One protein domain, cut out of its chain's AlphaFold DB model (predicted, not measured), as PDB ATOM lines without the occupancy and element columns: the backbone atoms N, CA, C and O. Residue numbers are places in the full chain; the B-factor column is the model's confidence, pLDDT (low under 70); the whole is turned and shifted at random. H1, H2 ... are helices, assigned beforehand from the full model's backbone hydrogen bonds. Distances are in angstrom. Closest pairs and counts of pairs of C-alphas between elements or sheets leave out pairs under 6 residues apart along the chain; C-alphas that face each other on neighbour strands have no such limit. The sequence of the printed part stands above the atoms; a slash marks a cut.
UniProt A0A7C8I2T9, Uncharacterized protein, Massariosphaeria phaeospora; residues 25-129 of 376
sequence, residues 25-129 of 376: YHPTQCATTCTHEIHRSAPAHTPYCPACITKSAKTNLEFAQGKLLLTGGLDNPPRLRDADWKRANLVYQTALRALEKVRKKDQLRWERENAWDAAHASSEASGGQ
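AT A GLANCE: This is residues 25 to 129 of the 376 residues of an uncharacterized protein of Massariosphaeria phaeospora (UniProt A0A7C8I2T9). One very long helix, H2, makes the length of a rod, and the shorter H1 folds back alongside part of it as a helical hairpin. Beyond the start of H1, residues 25 to 49 form a looped stretch with no named element, while residues 118 to 129 stick out at the far end of H2. The printed part has 105 residues, with two named helices, H1 then H2, and no named strand; its class is all helix. It is extended, with a radius of gyration of the C-alphas of 20.5 A and spans of 74 by 24 by 14 A.

IN THESE COORDINATES: H2, residues 83 to 125, measures 62.9 A from first to last C-alpha, ending at C-alpha 125 (203.516, 191.903, 116.722). H1, residues 50 to 70, measures 30.4 A and begins at C-alpha 50 (174.302, 190.548, 120.978).

HOW THE PARTS SIT: H2 and H1 touch, the closest C-alphas being those of Tyr 92 and Ala 64, 4.8 A apart. They form a hairpin, running opposite ways at a shallow tilt of 17 degrees. In both helices every O i to N i+4 pair is within hydrogen-bond range. Residues 29 to 30 pair antiparallel with residues 37 to 38.

THE WHOLE: The C-alphas farthest apart, of Arg 79 and Gln 129, are 73.9 A apart. The link from H1 to H2, 12 residues, is long. The printed part has no cut. The pLDDT is under 70 at residue 25 and residues 126 to 129.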
ATOM      1  N   TYR A  25     194.294 179.537 121.178       62.91
ATOM      2  CA  TYR A  25     194.648 179.690 122.603       62.91
ATOM      3  C   TYR A  25     193.500 180.064 123.546       62.91
ATOM      4  O   TYR A  25     193.707 180.107 124.757       62.91
ATOM      5  N   HIS A  26     192.288 180.307 123.038       71.75
ATOM      6  CA  HIS A  26     191.134 180.551 123.906       71.75
ATOM      7  C   HIS A  26     189.958 179.663 123.514       71.75
ATOM      8  O   HIS A  26     189.688 179.511 122.319       71.75
ATOM      9  N   PRO A  27     189.229 179.109 124.497       80.38
ATOM     10  CA  PRO A  27     188.007 178.381 124.210       80.38
ATOM     11  C   PRO A  27     186.995 179.318 123.544       80.38
ATOM     12  O   PRO A  27     186.860 180.488 123.921       80.38
ATOM     13  N   THR A  28     186.282 178.810 122.541       85.50
ATOM     14  CA  THR A  28     185.072 179.460 122.037       85.50
ATOM     15  C   THR A  28     184.082 179.596 123.187       85.50
ATOM     16  O   THR A  28     183.841 178.644 123.928       85.50
ATOM     17  N   GLN A  29     183.535 180.796 123.363       88.75
ATOM     18  CA  GLN A  29     182.498 181.049 124.353       88.75
ATOM     19  C   GLN A  29     181.144 181.082 123.657       88.75
ATOM     20  O   GLN A  29     181.013 181.630 122.563       88.75
ATOM     21  N   CYS A  30     180.131 180.530 124.318       93.69
ATOM     22  CA  CYS A  30     178.756 180.556 123.842       93.69
ATOM     23  C   CYS A  30     177.857 181.196 124.895       93.69
ATOM     24  O   CYS A  30     178.062 181.033 126.098       93.69
ATOM     25  N   ALA A  31     176.836 181.907 124.432       93.69
ATOM     26  CA  ALA A  31     175.811 182.464 125.298       93.69
ATOM     27  C   ALA A  31     175.002 181.341 125.975       93.69
ATOM     28  O   ALA A  31     174.609 180.375 125.316       93.69
ATOM     29  N   THR A  32     174.727 181.459 127.276       93.69
ATOM     30  CA  THR A  32     174.192 180.336 128.068       93.69
ATOM     31  C   THR A  32     172.757 179.952 127.715       93.69
ATOM     32  O   THR A  32     172.383 178.799 127.910       93.69
ATOM     33  N   THR A  33     171.948 180.877 127.187       94.56
ATOM     34  CA  THR A  33     170.545 180.604 126.837       94.56
ATOM     35  C   THR A  33     170.331 180.431 125.339       94.56
ATOM     36  O   THR A  33     169.572 179.555 124.941       94.56
ATOM     37  N   CYS A  34     170.981 181.235 124.488       94.44
ATOM     38  CA  CYS A  34     170.783 181.146 123.036       94.44
ATOM     39  C   CYS A  34     171.846 180.321 122.304       94.44
ATOM     40  O   CYS A  34     171.725 180.158 121.095       94.44
ATOM     41  N   THR A  35     172.881 179.824 122.988       92.88
ATOM     42  CA  THR A  35     173.960 178.957 122.457       92.88
ATOM     43  C   THR A  35     174.809 179.514 121.308       92.88
ATOM     44  O   THR A  35     175.797 178.895 120.931       92.88
ATOM     45  N   HIS A  36     174.485 180.693 120.775       95.25
ATOM     46  CA  HIS A  36     175.307 181.383 119.786       95.25
ATOM     47  C   HIS A  36     176.688 181.729 120.343       95.25
ATOM     48  O   HIS A  36     176.818 182.102 121.515       95.25
ATOM     49  N   GLU A  37     177.687 181.667 119.468       93.50
ATOM     50  CA  GLU A  37     179.047 182.095 119.770       93.50
ATOM     51  C   GLU A  37     179.064 183.576 120.169       93.50
ATOM     52  O   GLU A  37     178.393 184.423 119.567       93.50
ATOM     53  N   ILE A  38     179.811 183.875 121.227       94.31
ATOM     54  CA  ILE A  38     180.042 185.229 121.727       94.31
ATOM     55  C   ILE A  38     181.536 185.520 121.741       94.31
ATOM     56  O   ILE A  38     182.373 184.616 121.800       94.31
ATOM     57  N   HIS A  39     181.866 186.806 121.680       92.44
ATOM     58  CA  HIS A  39     183.249 187.244 121.717       92.44
ATOM     59  C   HIS A  39     183.939 186.787 123.008       92.44
ATOM     60  O   HIS A  39     183.342 186.795 124.080       92.44
ATOM     61  N   ARG A  40     185.224 186.429 122.919       89.38
ATOM     62  CA  ARG A  40     186.009 185.844 124.025       89.38
ATOM     63  C   ARG A  40     186.200 186.790 125.216       89.38
ATOM     64  O   ARG A  40     186.468 186.338 126.324       89.38
ATOM     65  N   SER A  41     186.056 188.095 124.986       87.38
ATOM     66  CA  SER A  41     186.068 189.128 126.032       87.38
ATOM     67  C   SER A  41     184.758 189.216 126.825       87.38
ATOM     68  O   SER A  41     184.680 189.964 127.803       87.38
ATOM     69  N   ALA A  42     183.711 188.498 126.407       87.88
ATOM     70  CA  ALA A  42     182.452 188.475 127.123       87.88
ATOM     71  C   ALA A  42     182.582 187.697 128.450       87.88
ATOM     72  O   ALA A  42     183.403 186.788 128.584       87.88
ATOM     73  N   PRO A  43     181.765 188.027 129.464       87.12
ATOM     74  CA  PRO A  43     181.672 187.217 130.671       87.12
ATOM     75  C   PRO A  43     181.164 185.802 130.361       87.12
ATOM     76  O   PRO A  43     180.237 185.637 129.564       87.12
ATOM     77  N   ALA A  44     181.675 184.801 131.085       83.62
ATOM     78  CA  ALA A  44     181.276 183.397 130.924       83.62
ATOM     79  C   ALA A  44     179.760 183.161 131.098       83.62
ATOM     80  O   ALA A  44     179.185 182.286 130.461       83.62
ATOM     81  N   HIS A  45     179.095 183.965 131.933       88.12
ATOM     82  CA  HIS A  45     177.657 183.865 132.207       88.12
ATOM     83  C   HIS A  45     176.818 184.865 131.403       88.12
ATOM     84  O   HIS A  45     175.855 185.433 131.919       88.12
ATOM     85  N   THR A  46     177.172 185.113 130.141       91.38
ATOM     86  CA  THR A  46     176.357 185.965 129.265       91.38
ATOM     87  C   THR A  46     175.151 185.167 128.750       91.38
ATOM     88  O   THR A  46     175.353 184.193 128.027       91.38
ATOM     89  N   PRO A  47     173.899 185.539 129.086       93.25
ATOM     90  CA  PRO A  47     172.735 184.723 128.748       93.25
ATOM     91  C   PRO A  47     172.449 184.708 127.248       93.25
ATOM     92  O   PRO A  47     172.403 183.648 126.637       93.25
ATOM     93  N   TYR A  48     172.332 185.885 126.635       95.56
ATOM     94  CA  TYR A  48     171.988 186.037 125.226       95.56
ATOM     95  C   TYR A  48     173.135 186.688 124.457       95.56
ATOM     96  O   TYR A  48     173.787 187.602 124.960       95.56
ATOM     97  N   CYS A  49     173.339 186.267 123.211       95.31
ATOM     98  CA  CYS A  49     174.287 186.919 122.323       95.31
ATOM     99  C   CYS A  49     173.764 188.303 121.884       95.31
ATOM    100  O   CYS A  49     172.547 188.537 121.869       95.31
ATOM    101  N   PRO A  50     174.658 189.214 121.468       94.50
ATOM    102  CA  PRO A  50     174.302 190.548 120.978       94.50
ATOM    103  C   PRO A  50     173.191 190.574 119.925       94.50
ATOM    104  O   PRO A  50     172.254 191.374 120.002       94.50
ATOM    105  N   ALA A  51     173.268 189.652 118.964       94.94
ATOM    106  CA  ALA A  51     172.295 189.539 117.889       94.94
ATOM    107  C   ALA A  51     170.908 189.153 118.427       94.94
ATOM    108  O   ALA A  51     169.912 189.757 118.033       94.94
ATOM    109  N   CYS A  52     170.831 188.209 119.371       96.06
ATOM    110  CA  CYS A  52     169.577 187.819 120.021       96.06
ATOM    111  C   CYS A  52     168.977 188.949 120.856       96.06
ATOM    112  O   CYS A  52     167.768 189.165 120.786       96.06
ATOM    113  N   ILE A  53     169.799 189.691 121.604       96.38
ATOM    114  CA  ILE A  53     169.336 190.840 122.397       96.38
ATOM    115  C   ILE A  53     168.754 191.911 121.469       96.38
ATOM    116  O   ILE A  53     167.641 192.388 121.686       96.38
ATOM    117  N   THR A  54     169.474 192.251 120.397       96.06
ATOM    118  CA  THR A  54     169.026 193.250 119.417       96.06
ATOM    119  C   THR A  54     167.771 192.794 118.683       96.06
ATOM    120  O   THR A  54     166.837 193.581 118.526       96.06
ATOM    121  N   LYS A  55     167.709 191.524 118.266       96.69
ATOM    122  CA  LYS A  55     166.523 190.942 117.626       96.69
ATOM    123  C   LYS A  55     165.317 190.997 118.561       96.69
ATOM    124  O   LYS A  55     164.278 191.481 118.141       96.69
ATOM    125  N   SER A  56     165.471 190.590 119.822       97.12
ATOM    126  CA  SER A  56     164.396 190.643 120.822       97.12
ATOM    127  C   SER A  56     163.901 192.073 121.075       97.12
ATOM    128  O   SER A  56     162.696 192.314 121.146       97.12
ATOM    129  N   ALA A  57     164.810 193.048 121.154       96.62
ATOM    130  CA  ALA A  57     164.432 194.450 121.308       96.62
ATOM    131  C   ALA A  57     163.670 194.985 120.083       96.62
ATOM    132  O   ALA A  57     162.670 195.681 120.250       96.62
ATOM    133  N   LYS A  58     164.096 194.622 118.863       97.62
ATOM    134  CA  LYS A  58     163.388 194.973 117.621       97.62
ATOM    135  C   LYS A  58     162.000 194.342 117.559       97.62
ATOM    136  O   LYS A  58     161.039 195.063 117.334       97.62
ATOM    137  N   THR A  59     161.870 193.048 117.853       97.62
ATOM    138  CA  THR A  59     160.564 192.370 117.846       97.62
ATOM    139  C   THR A  59     159.610 192.959 118.884       97.62
ATOM    140  O   THR A  59     158.419 193.089 118.624       97.62
ATOM    141  N   ASN A  60     160.119 193.364 120.054       97.19
ATOM    142  CA  ASN A  60     159.303 194.039 121.066       97.19
ATOM    143  C   ASN A  60     158.840 195.424 120.599       97.19
ATOM    144  O   ASN A  60     157.706 195.808 120.879       97.19
ATOM    145  N   LEU A  61     159.697 196.161 119.885       98.06
ATOM    146  CA  LEU A  61     159.328 197.441 119.284       98.06
ATOM    147  C   LEU A  61     158.280 197.259 118.184       98.06
ATOM    148  O   LEU A  61     157.280 197.963 118.208       98.06
ATOM    149  N   GLU A  62     158.467 196.300 117.278       98.06
ATOM    150  CA  GLU A  62     157.508 195.971 116.212       98.06
ATOM    151  C   GLU A  62     156.148 195.566 116.794       98.06
ATOM    152  O   GLU A  62     155.107 196.047 116.354       98.06
ATOM    153  N   PHE A  63     156.143 194.745 117.848       98.19
ATOM    154  CA  PHE A  63     154.918 194.371 118.552       98.19
ATOM    155  C   PHE A  63     154.231 195.574 119.214       98.19
ATOM    156  O   PHE A  63     153.011 195.728 119.123       98.19
ATOM    157  N   ALA A  64     154.999 196.445 119.874       97.50
ATOM    158  CA  ALA A  64     154.466 197.655 120.489       97.50
ATOM    159  C   ALA A  64     153.938 198.650 119.442       97.50
ATOM    160  O   ALA A  64     152.886 199.251 119.643       97.50
ATOM    161  N   GLN A  65     154.630 198.774 118.308       97.81
ATOM    162  CA  GLN A  65     154.203 199.568 117.163       97.81
ATOM    163  C   GLN A  65     152.904 199.016 116.573       97.81
ATOM    164  O   GLN A  65     151.975 199.782 116.346       97.81
ATOM    165  N   GLY A  66     152.793 197.694 116.405       97.50
ATOM    166  CA  GLY A  66     151.559 197.043 115.966       97.50
ATOM    167  C   GLY A  66     150.379 197.354 116.889       97.50
ATOM    168  O   GLY A  66     149.318 197.749 116.415       97.50
ATOM    169  N   LYS A  67     150.574 197.277 118.213       96.44
ATOM    170  CA  LYS A  67     149.544 197.678 119.189       96.44
ATOM    171  C   LYS A  67     149.143 199.144 119.061       96.44
ATOM    172  O   LYS A  67     147.958 199.445 119.127       96.44
ATOM    173  N   LEU A  68     150.111 200.038 118.877       97.31
ATOM    174  CA  LEU A  68     149.843 201.465 118.724       97.31
ATOM    175  C   LEU A  68     149.069 201.766 117.434       97.31
ATOM    176  O   LEU A  68     148.122 202.552 117.463       97.31
ATOM    177  N   LEU A  69     149.423 201.106 116.328       97.44
ATOM    178  CA  LEU A  69     148.726 201.231 115.046       97.44
ATOM    179  C   LEU A  69     147.259 200.792 115.144       97.44
ATOM    180  O   LEU A  69     146.396 201.471 114.600       97.44
ATOM    181  N   LEU A  70     146.962 199.727 115.897       96.06
ATOM    182  CA  LEU A  70     145.581 199.285 116.136       96.06
ATOM    183  C   LEU A  70     144.735 200.323 116.892       96.06
ATOM    184  O   LEU A  70     143.525 200.359 116.713       96.06
ATOM    185  N   THR A  71     145.363 201.177 117.703       95.31
ATOM    186  CA  THR A  71     144.699 202.263 118.449       95.31
ATOM    187  C   THR A  71     144.733 203.618 117.727       95.31
ATOM    188  O   THR A  71     144.485 204.646 118.348       95.31
ATOM    189  N   GLY A  72     145.089 203.655 116.438       93.31
ATOM    190  CA  GLY A  72     145.112 204.888 115.633       93.31
ATOM    191  C   GLY A  72     146.502 205.468 115.337       93.31
ATOM    192  O   GLY A  72     146.598 206.490 114.667       93.31
ATOM    193  N   GLY A  73     147.589 204.821 115.775       95.06
ATOM    194  CA  GLY A  73     148.961 205.211 115.418       95.06
ATOM    195  C   GLY A  73     149.503 206.428 116.179       95.06
ATOM    196  O   GLY A  73     148.883 206.920 117.115       95.06
ATOM    197  N   LEU A  74     150.704 206.896 115.822       93.38
ATOM    198  CA  LEU A  74     151.344 208.049 116.485       93.38
ATOM    199  C   LEU A  74     150.623 209.370 116.189       93.38
ATOM    200  O   LEU A  74     150.508 210.211 117.078       93.38
ATOM    201  N   ASP A  75     150.071 209.497 114.984       93.50
ATOM    202  CA  ASP A  75     149.422 210.714 114.487       93.50
ATOM    203  C   ASP A  75     147.929 210.783 114.846       93.50
ATOM    204  O   ASP A  75     147.142 211.468 114.194       93.50
ATOM    205  N   ASN A  76     147.515 210.063 115.894       90.31
ATOM    206  CA  ASN A  76     146.127 210.059 116.335       90.31
ATOM    207  C   ASN A  76     145.748 211.458 116.874       90.31
ATOM    208  O   ASN A  76     146.414 211.946 117.808       90.31
ATOM    209  N   PRO A  77     144.718 212.129 116.316       92.25
ATOM    210  CA  PRO A  77     144.327 213.470 116.743       92.25
ATOM    211  C   PRO A  77     143.929 213.494 118.229       92.25
ATOM    212  O   PRO A  77     143.343 212.524 118.712       92.25
ATOM    213  N   PRO A  78     144.195 214.591 118.970       92.69
ATOM    214  CA  PRO A  78     144.008 214.658 120.426       92.69
ATOM    215  C   PRO A  78     142.639 214.183 120.920       92.69
ATOM    216  O   PRO A  78     142.564 213.409 121.872       92.69
ATOM    217  N   ARG A  79     141.570 214.551 120.203       92.88
ATOM    218  CA  ARG A  79     140.181 214.164 120.506       92.88
ATOM    219  C   ARG A  79     139.886 212.659 120.414       92.88
ATOM    220  O   ARG A  79     138.893 212.211 120.968       92.88
ATOM    221  N   LEU A  80     140.724 211.886 119.720       90.31
ATOM    222  CA  LEU A  80     140.589 210.431 119.555       90.31
ATOM    223  C   LEU A  80     141.590 209.643 120.420       90.31
ATOM    224  O   LEU A  80     141.674 208.419 120.312       90.31
ATOM    225  N   ARG A  81     142.367 210.322 121.277       93.69
ATOM    226  CA  ARG A  81     143.338 209.685 122.180       93.69
ATOM    227  C   ARG A  81     142.644 209.160 123.430       93.69
ATOM    228  O   ARG A  81     142.602 209.816 124.475       93.69
ATOM    229  N   ASP A  82     142.147 207.943 123.326       95.12
ATOM    230  CA  ASP A  82     141.572 207.202 124.437       95.12
ATOM    231  C   ASP A  82     142.642 206.652 125.410       95.12
ATOM    232  O   ASP A  82     143.861 206.809 125.248       95.12
ATOM    233  N   ALA A  83     142.182 206.032 126.499       95.94
ATOM    234  CA  ALA A  83     143.068 205.411 127.483       95.94
ATOM    235  C   ALA A  83     143.883 204.249 126.880       95.94
ATOM    236  O   ALA A  83     145.002 203.983 127.332       95.94
ATOM    237  N   ASP A  84     143.350 203.578 125.859       95.75
ATOM    238  CA  ASP A  84     144.002 202.458 125.180       95.75
ATOM    239  C   ASP A  84     145.166 202.931 124.322       95.75
ATOM    240  O   ASP A  84     146.273 202.400 124.465       95.75
ATOM    241  N   TRP A  85     144.976 204.003 123.555       97.56
ATOM    242  CA  TRP A  85     146.043 204.690 122.842       97.56
ATOM    243  C   TRP A  85     147.136 205.165 123.797       97.56
ATOM    244  O   TRP A  85     148.316 204.920 123.550       97.56
ATOM    245  N   LYS A  86     146.781 205.782 124.937       96.50
ATOM    246  CA  LYS A  86     147.781 206.237 125.927       96.50
ATOM    247  C   LYS A  86     148.620 205.069 126.458       96.50
ATOM    248  O   LYS A  86     149.842 205.190 126.564       96.50
ATOM    249  N   ARG A  87     147.989 203.923 126.749       97.50
ATOM    250  CA  ARG A  87     148.689 202.695 127.165       97.50
ATOM    251  C   ARG A  87     149.572 202.138 126.049       97.50
ATOM    252  O   ARG A  87     150.732 201.816 126.306       97.50
ATOM    253  N   ALA A  88     149.059 202.047 124.824       96.94
ATOM    254  CA  ALA A  88     149.805 201.549 123.673       96.94
ATOM    255  C   ALA A  88     151.011 202.446 123.345       96.94
ATOM    256  O   ALA A  88     152.118 201.942 123.150       96.94
ATOM    257  N   ASN A  89     150.832 203.767 123.393       97.50
ATOM    258  CA  ASN A  89     151.889 204.750 123.181       97.50
ATOM    259  C   ASN A  89     152.967 204.649 124.269       97.50
ATOM    260  O   ASN A  89     154.155 204.616 123.960       97.50
ATOM    261  N   LEU A  90     152.589 204.497 125.543       97.44
ATOM    262  CA  LEU A  90     153.559 204.295 126.625       97.44
ATOM    263  C   LEU A  90     154.407 203.026 126.424       97.44
ATOM    264  O   LEU A  90     155.625 203.047 126.639       97.44
ATOM    265  N   VAL A  91     153.777 201.922 126.008       97.50
ATOM    266  CA  VAL A  91     154.472 200.661 125.704       97.50
ATOM    267  C   VAL A  91     155.422 200.843 124.517       97.50
ATOM    268  O   VAL A  91     156.576 200.424 124.605       97.50
ATOM    269  N   TYR A  92     154.981 201.521 123.455       98.31
ATOM    270  CA  TYR A  92     155.816 201.864 122.301       98.31
ATOM    271  C   TYR A  92     157.031 202.711 122.693       98.31
ATOM    272  O   TYR A  92     158.165 202.333 122.398       98.31
ATOM    273  N   GLN A  93     156.828 203.792 123.448       97.88
ATOM    274  CA  GLN A  93     157.909 204.662 123.921       97.88
ATOM    275  C   GLN A  93     158.912 203.906 124.800       97.88
ATOM    276  O   GLN A  93     160.125 204.096 124.695       97.88
ATOM    277  N   THR A  94     158.423 202.999 125.646       97.50
ATOM    278  CA  THR A  94     159.273 202.161 126.498       97.50
ATOM    279  C   THR A  94     160.089 201.168 125.664       97.50
ATOM    280  O   THR A  94     161.289 201.012 125.904       97.50
ATOM    281  N   ALA A  95     159.482 200.536 124.655       97.56
ATOM    282  CA  ALA A  95     160.178 199.648 123.726       97.56
ATOM    283  C   ALA A  95     161.239 200.399 122.898       97.56
ATOM    284  O   ALA A  95     162.344 199.889 122.707       97.56
ATOM    285  N   LEU A  96     160.948 201.637 122.485       97.81
ATOM    286  CA  LEU A  96     161.874 202.489 121.737       97.81
ATOM    287  C   LEU A  96     163.112 202.846 122.574       97.81
ATOM    288  O   LEU A  96     164.243 202.615 122.138       97.81
ATOM    289  N   ARG A  97     162.914 203.283 123.827       97.81
ATOM    290  CA  ARG A  97     164.017 203.516 124.781       97.81
ATOM    291  C   ARG A  97     164.812 202.241 125.066       97.81
ATOM    292  O   ARG A  97     166.035 202.291 125.205       97.81
ATOM    293  N   ALA A  98     164.140 201.093 125.165       95.81
ATOM    294  CA  ALA A  98     164.804 199.811 125.382       95.81
ATOM    295  C   ALA A  98     165.713 199.436 124.200       95.81
ATOM    296  O   ALA A  98     166.854 199.028 124.426       95.81
ATOM    297  N   LEU A  99     165.255 199.630 122.958       97.31
ATOM    298  CA  LEU A  99     166.071 199.404 121.763       97.31
ATOM    299  C   LEU A  99     167.286 200.339 121.721       97.31
ATOM    300  O   LEU A  99     168.397 199.887 121.440       97.31
ATOM    301  N   GLU A 100     167.109 201.620 122.039       97.19
ATOM    302  CA  GLU A 100     168.218 202.576 122.082       97.19
ATOM    303  C   GLU A 100     169.248 202.211 123.164       97.19
ATOM    304  O   GLU A 100     170.457 202.233 122.921       97.19
ATOM    305  N   LYS A 101     168.785 201.776 124.341       96.44
ATOM    306  CA  LYS A 101     169.655 201.269 125.410       96.44
ATOM    307  C   LYS A 101     170.443 200.038 124.964       96.44
ATOM    308  O   LYS A 101     171.619 199.919 125.309       96.44
ATOM    309  N   VAL A 102     169.818 199.130 124.213       95.56
ATOM    310  CA  VAL A 102     170.511 197.977 123.622       95.56
ATOM    311  C   VAL A 102     171.574 198.444 122.633       95.56
ATOM    312  O   VAL A 102     172.707 198.001 122.766       95.56
ATOM    313  N   ARG A 103     171.272 199.392 121.734       94.44
ATOM    314  CA  ARG A 103     172.256 199.954 120.786       94.44
ATOM    315  C   ARG A 103     173.464 200.579 121.488       94.44
ATOM    316  O   ARG A 103     174.593 200.266 121.135       94.44
ATOM    317  N   LYS A 104     173.243 201.398 122.523       95.38
ATOM    318  CA  LYS A 104     174.334 202.009 123.307       95.38
ATOM    319  C   LYS A 104     175.203 200.954 123.999       95.38
ATOM    320  O   LYS A 104     176.425 201.042 123.985       95.38
ATOM    321  N   LYS A 105     174.583 199.920 124.583       91.94
ATOM    322  CA  LYS A 105     175.322 198.787 125.164       91.94
ATOM    323  C   LYS A 105     176.088 197.987 124.110       91.94
ATOM    324  O   LYS A 105     177.168 197.491 124.413       91.94
ATOM    325  N   ASP A 106     175.521 197.846 122.915       92.88
ATOM    326  CA  ASP A 106     176.135 197.161 121.780       92.88
ATOM    327  C   ASP A 106     177.408 197.879 121.330       92.88
ATOM    328  O   ASP A 106     178.451 197.244 121.211       92.88
ATOM    329  N   GLN A 107     177.346 199.208 121.222       93.69
ATOM    330  CA  GLN A 107     178.498 200.056 120.924       93.69
ATOM    331  C   GLN A 107     179.609 199.904 121.971       93.69
ATOM    332  O   GLN A 107     180.741 199.596 121.617       93.69
ATOM    333  N   LEU A 108     179.292 200.046 123.263       90.88
ATOM    334  CA  LEU A 108     180.288 199.890 124.334       90.88
ATOM    335  C   LEU A 108     180.904 198.485 124.361       90.88
ATOM    336  O   LEU A 108     182.065 198.308 124.735       90.88
ATOM    337  N   ARG A 109     180.121 197.462 124.002       92.88
ATOM    338  CA  ARG A 109     180.646 196.106 123.844       92.88
ATOM    339  C   ARG A 109     181.596 196.048 122.653       92.88
ATOM    340  O   ARG A 109     182.700 195.558 122.838       92.88
ATOM    341  N   TRP A 110     181.203 196.561 121.491       93.12
ATOM    342  CA  TRP A 110     182.047 196.588 120.297       93.12
ATOM    343  C   TRP A 110     183.379 197.307 120.556       93.12
ATOM    344  O   TRP A 110     184.431 196.786 120.206       93.12
ATOM    345  N   GLU A 111     183.361 198.441 121.260       92.00
ATOM    346  CA  GLU A 111     184.579 199.154 121.669       92.00
ATOM    347  C   GLU A 111     185.480 198.285 122.561       92.00
ATOM    348  O   GLU A 111     186.698 198.258 122.381       92.00
ATOM    349  N   ARG A 112     184.893 197.525 123.496       90.12
ATOM    350  CA  ARG A 112     185.629 196.580 124.350       90.12
ATOM    351  C   ARG A 112     186.192 195.397 123.564       90.12
ATOM    352  O   ARG A 112     187.305 194.971 123.852       90.12
ATOM    353  N   GLU A 113     185.423 194.840 122.633       91.69
ATOM    354  CA  GLU A 113     185.856 193.756 121.742       91.69
ATOM    355  C   GLU A 113     187.036 194.232 120.892       91.69
ATOM    356  O   GLU A 113     188.100 193.626 120.945       91.69
ATOM    357  N   ASN A 114     186.916 195.406 120.272       90.88
ATOM    358  CA  ASN A 114     187.981 196.014 119.483       90.88
ATOM    359  C   ASN A 114     189.236 196.332 120.318       90.88
ATOM    360  O   ASN A 114     190.357 196.096 119.875       90.88
ATOM    361  N   ALA A 115     189.077 196.831 121.549       88.44
ATOM    362  CA  ALA A 115     190.203 197.052 122.458       88.44
ATOM    363  C   ALA A 115     190.888 195.735 122.861       88.44
ATOM    364  O   ALA A 115     192.116 195.676 122.953       88.44
ATOM    365  N   TRP A 116     190.103 194.676 123.080       88.69
ATOM    366  CA  TRP A 116     190.618 193.339 123.364       88.69
ATOM    367  C   TRP A 116     191.389 192.788 122.157       88.69
ATOM    368  O   TRP A 116     192.528 192.352 122.326       88.69
ATOM    369  N   ASP A 117     190.830 192.883 120.950       88.50
ATOM    370  CA  ASP A 117     191.468 192.435 119.707       88.50
ATOM    371  C   ASP A 117     192.764 193.207 119.423       88.50
ATOM    372  O   ASP A 117     193.797 192.605 119.129       88.50
ATOM    373  N   ALA A 118     192.760 194.532 119.596       86.56
ATOM    374  CA  ALA A 118     193.944 195.375 119.421       86.56
ATOM    375  C   ALA A 118     195.065 195.037 120.423       86.56
ATOM    376  O   ALA A 118     196.250 195.023 120.066       86.56
ATOM    377  N   ALA A 119     194.713 194.727 121.675       84.94
ATOM    378  CA  ALA A 119     195.677 194.275 122.675       84.94
ATOM    379  C   ALA A 119     196.303 192.920 122.291       84.94
ATOM    380  O   ALA A 119     197.509 192.730 122.445       84.94
ATOM    381  N   HIS A 120     195.514 191.998 121.728       83.81
ATOM    382  CA  HIS A 120     196.032 190.714 121.248       83.81
ATOM    383  C   HIS A 120     196.912 190.886 120.006       83.81
ATOM    384  O   HIS A 120     198.029 190.372 119.985       83.81
ATOM    385  N   ALA A 121     196.483 191.686 119.027       83.44
ATOM    386  CA  ALA A 121     197.256 191.958 117.816       83.44
ATOM    387  C   ALA A 121     198.612 192.632 118.117       83.44
ATOM    388  O   ALA A 121     199.638 192.270 117.541       83.44
ATOM    389  N   SER A 122     198.649 193.585 119.057       80.88
ATOM    390  CA  SER A 122     199.899 194.248 119.473       80.88
ATOM    391  C   SER A 122     200.854 193.320 120.236       80.88
ATOM    392  O   SER A 122     202.075 193.424 120.078       80.88
ATOM    393  N   SER A 123     200.322 192.372 121.014       77.81
ATOM    394  CA  SER A 123     201.126 191.336 121.671       77.81
ATOM    395  C   SER A 123     201.749 190.353 120.675       77.81
ATOM    396  O   SER A 123     202.885 189.928 120.888       77.81
ATOM    397  N   GLU A 124     201.045 189.991 119.598       70.75
ATOM    398  CA  GLU A 124     201.594 189.126 118.543       70.75
ATOM    399  C   GLU A 124     202.711 189.820 117.761       70.75
ATOM    400  O   GLU A 124     203.773 189.234 117.541       70.75
ATOM    401  N   ALA A 125     202.512 191.096 117.415       71.75
ATOM    402  CA  ALA A 125     203.516 191.903 116.722       71.75
ATOM    403  C   ALA A 125     204.821 192.056 117.527       71.75
ATOM    404  O   ALA A 125     205.890 192.246 116.949       71.75
ATOM    405  N   SER A 126     204.744 191.939 118.854       68.25
ATOM    406  CA  SER A 126     205.889 192.054 119.761       68.25
ATOM    407  C   SER A 126     206.722 190.766 119.881       68.25
ATOM    408  O   SER A 126     207.694 190.746 120.636       68.25
ATOM    409  N   GLY A 127     206.373 189.688 119.161       59.38
ATOM    410  CA  GLY A 127     207.165 188.451 119.127       59.38
ATOM    411  C   GLY A 127     207.235 187.725 120.475       59.38
ATOM    412  O   GLY A 127     208.269 187.145 120.813       59.38
ATOM    413  N   GLY A 128     206.163 187.801 121.272       58.09
ATOM    414  CA  GLY A 128     206.105 187.212 122.610       58.09
ATOM    415  C   GLY A 128     206.447 185.717 122.613       58.09
ATOM    416  O   GLY A 128     206.014 184.971 121.737       58.09
ATOM    417  N   GLN A 129     207.227 185.286 123.611       57.59
ATOM    418  CA  GLN A 129     207.561 183.876 123.837       57.59
ATOM    419  C   GLN A 129     206.300 183.003 123.801       57.59
ATOM    420  O   GLN A 129     205.272 183.377 124.366       57.59
TER     421      GLN A 129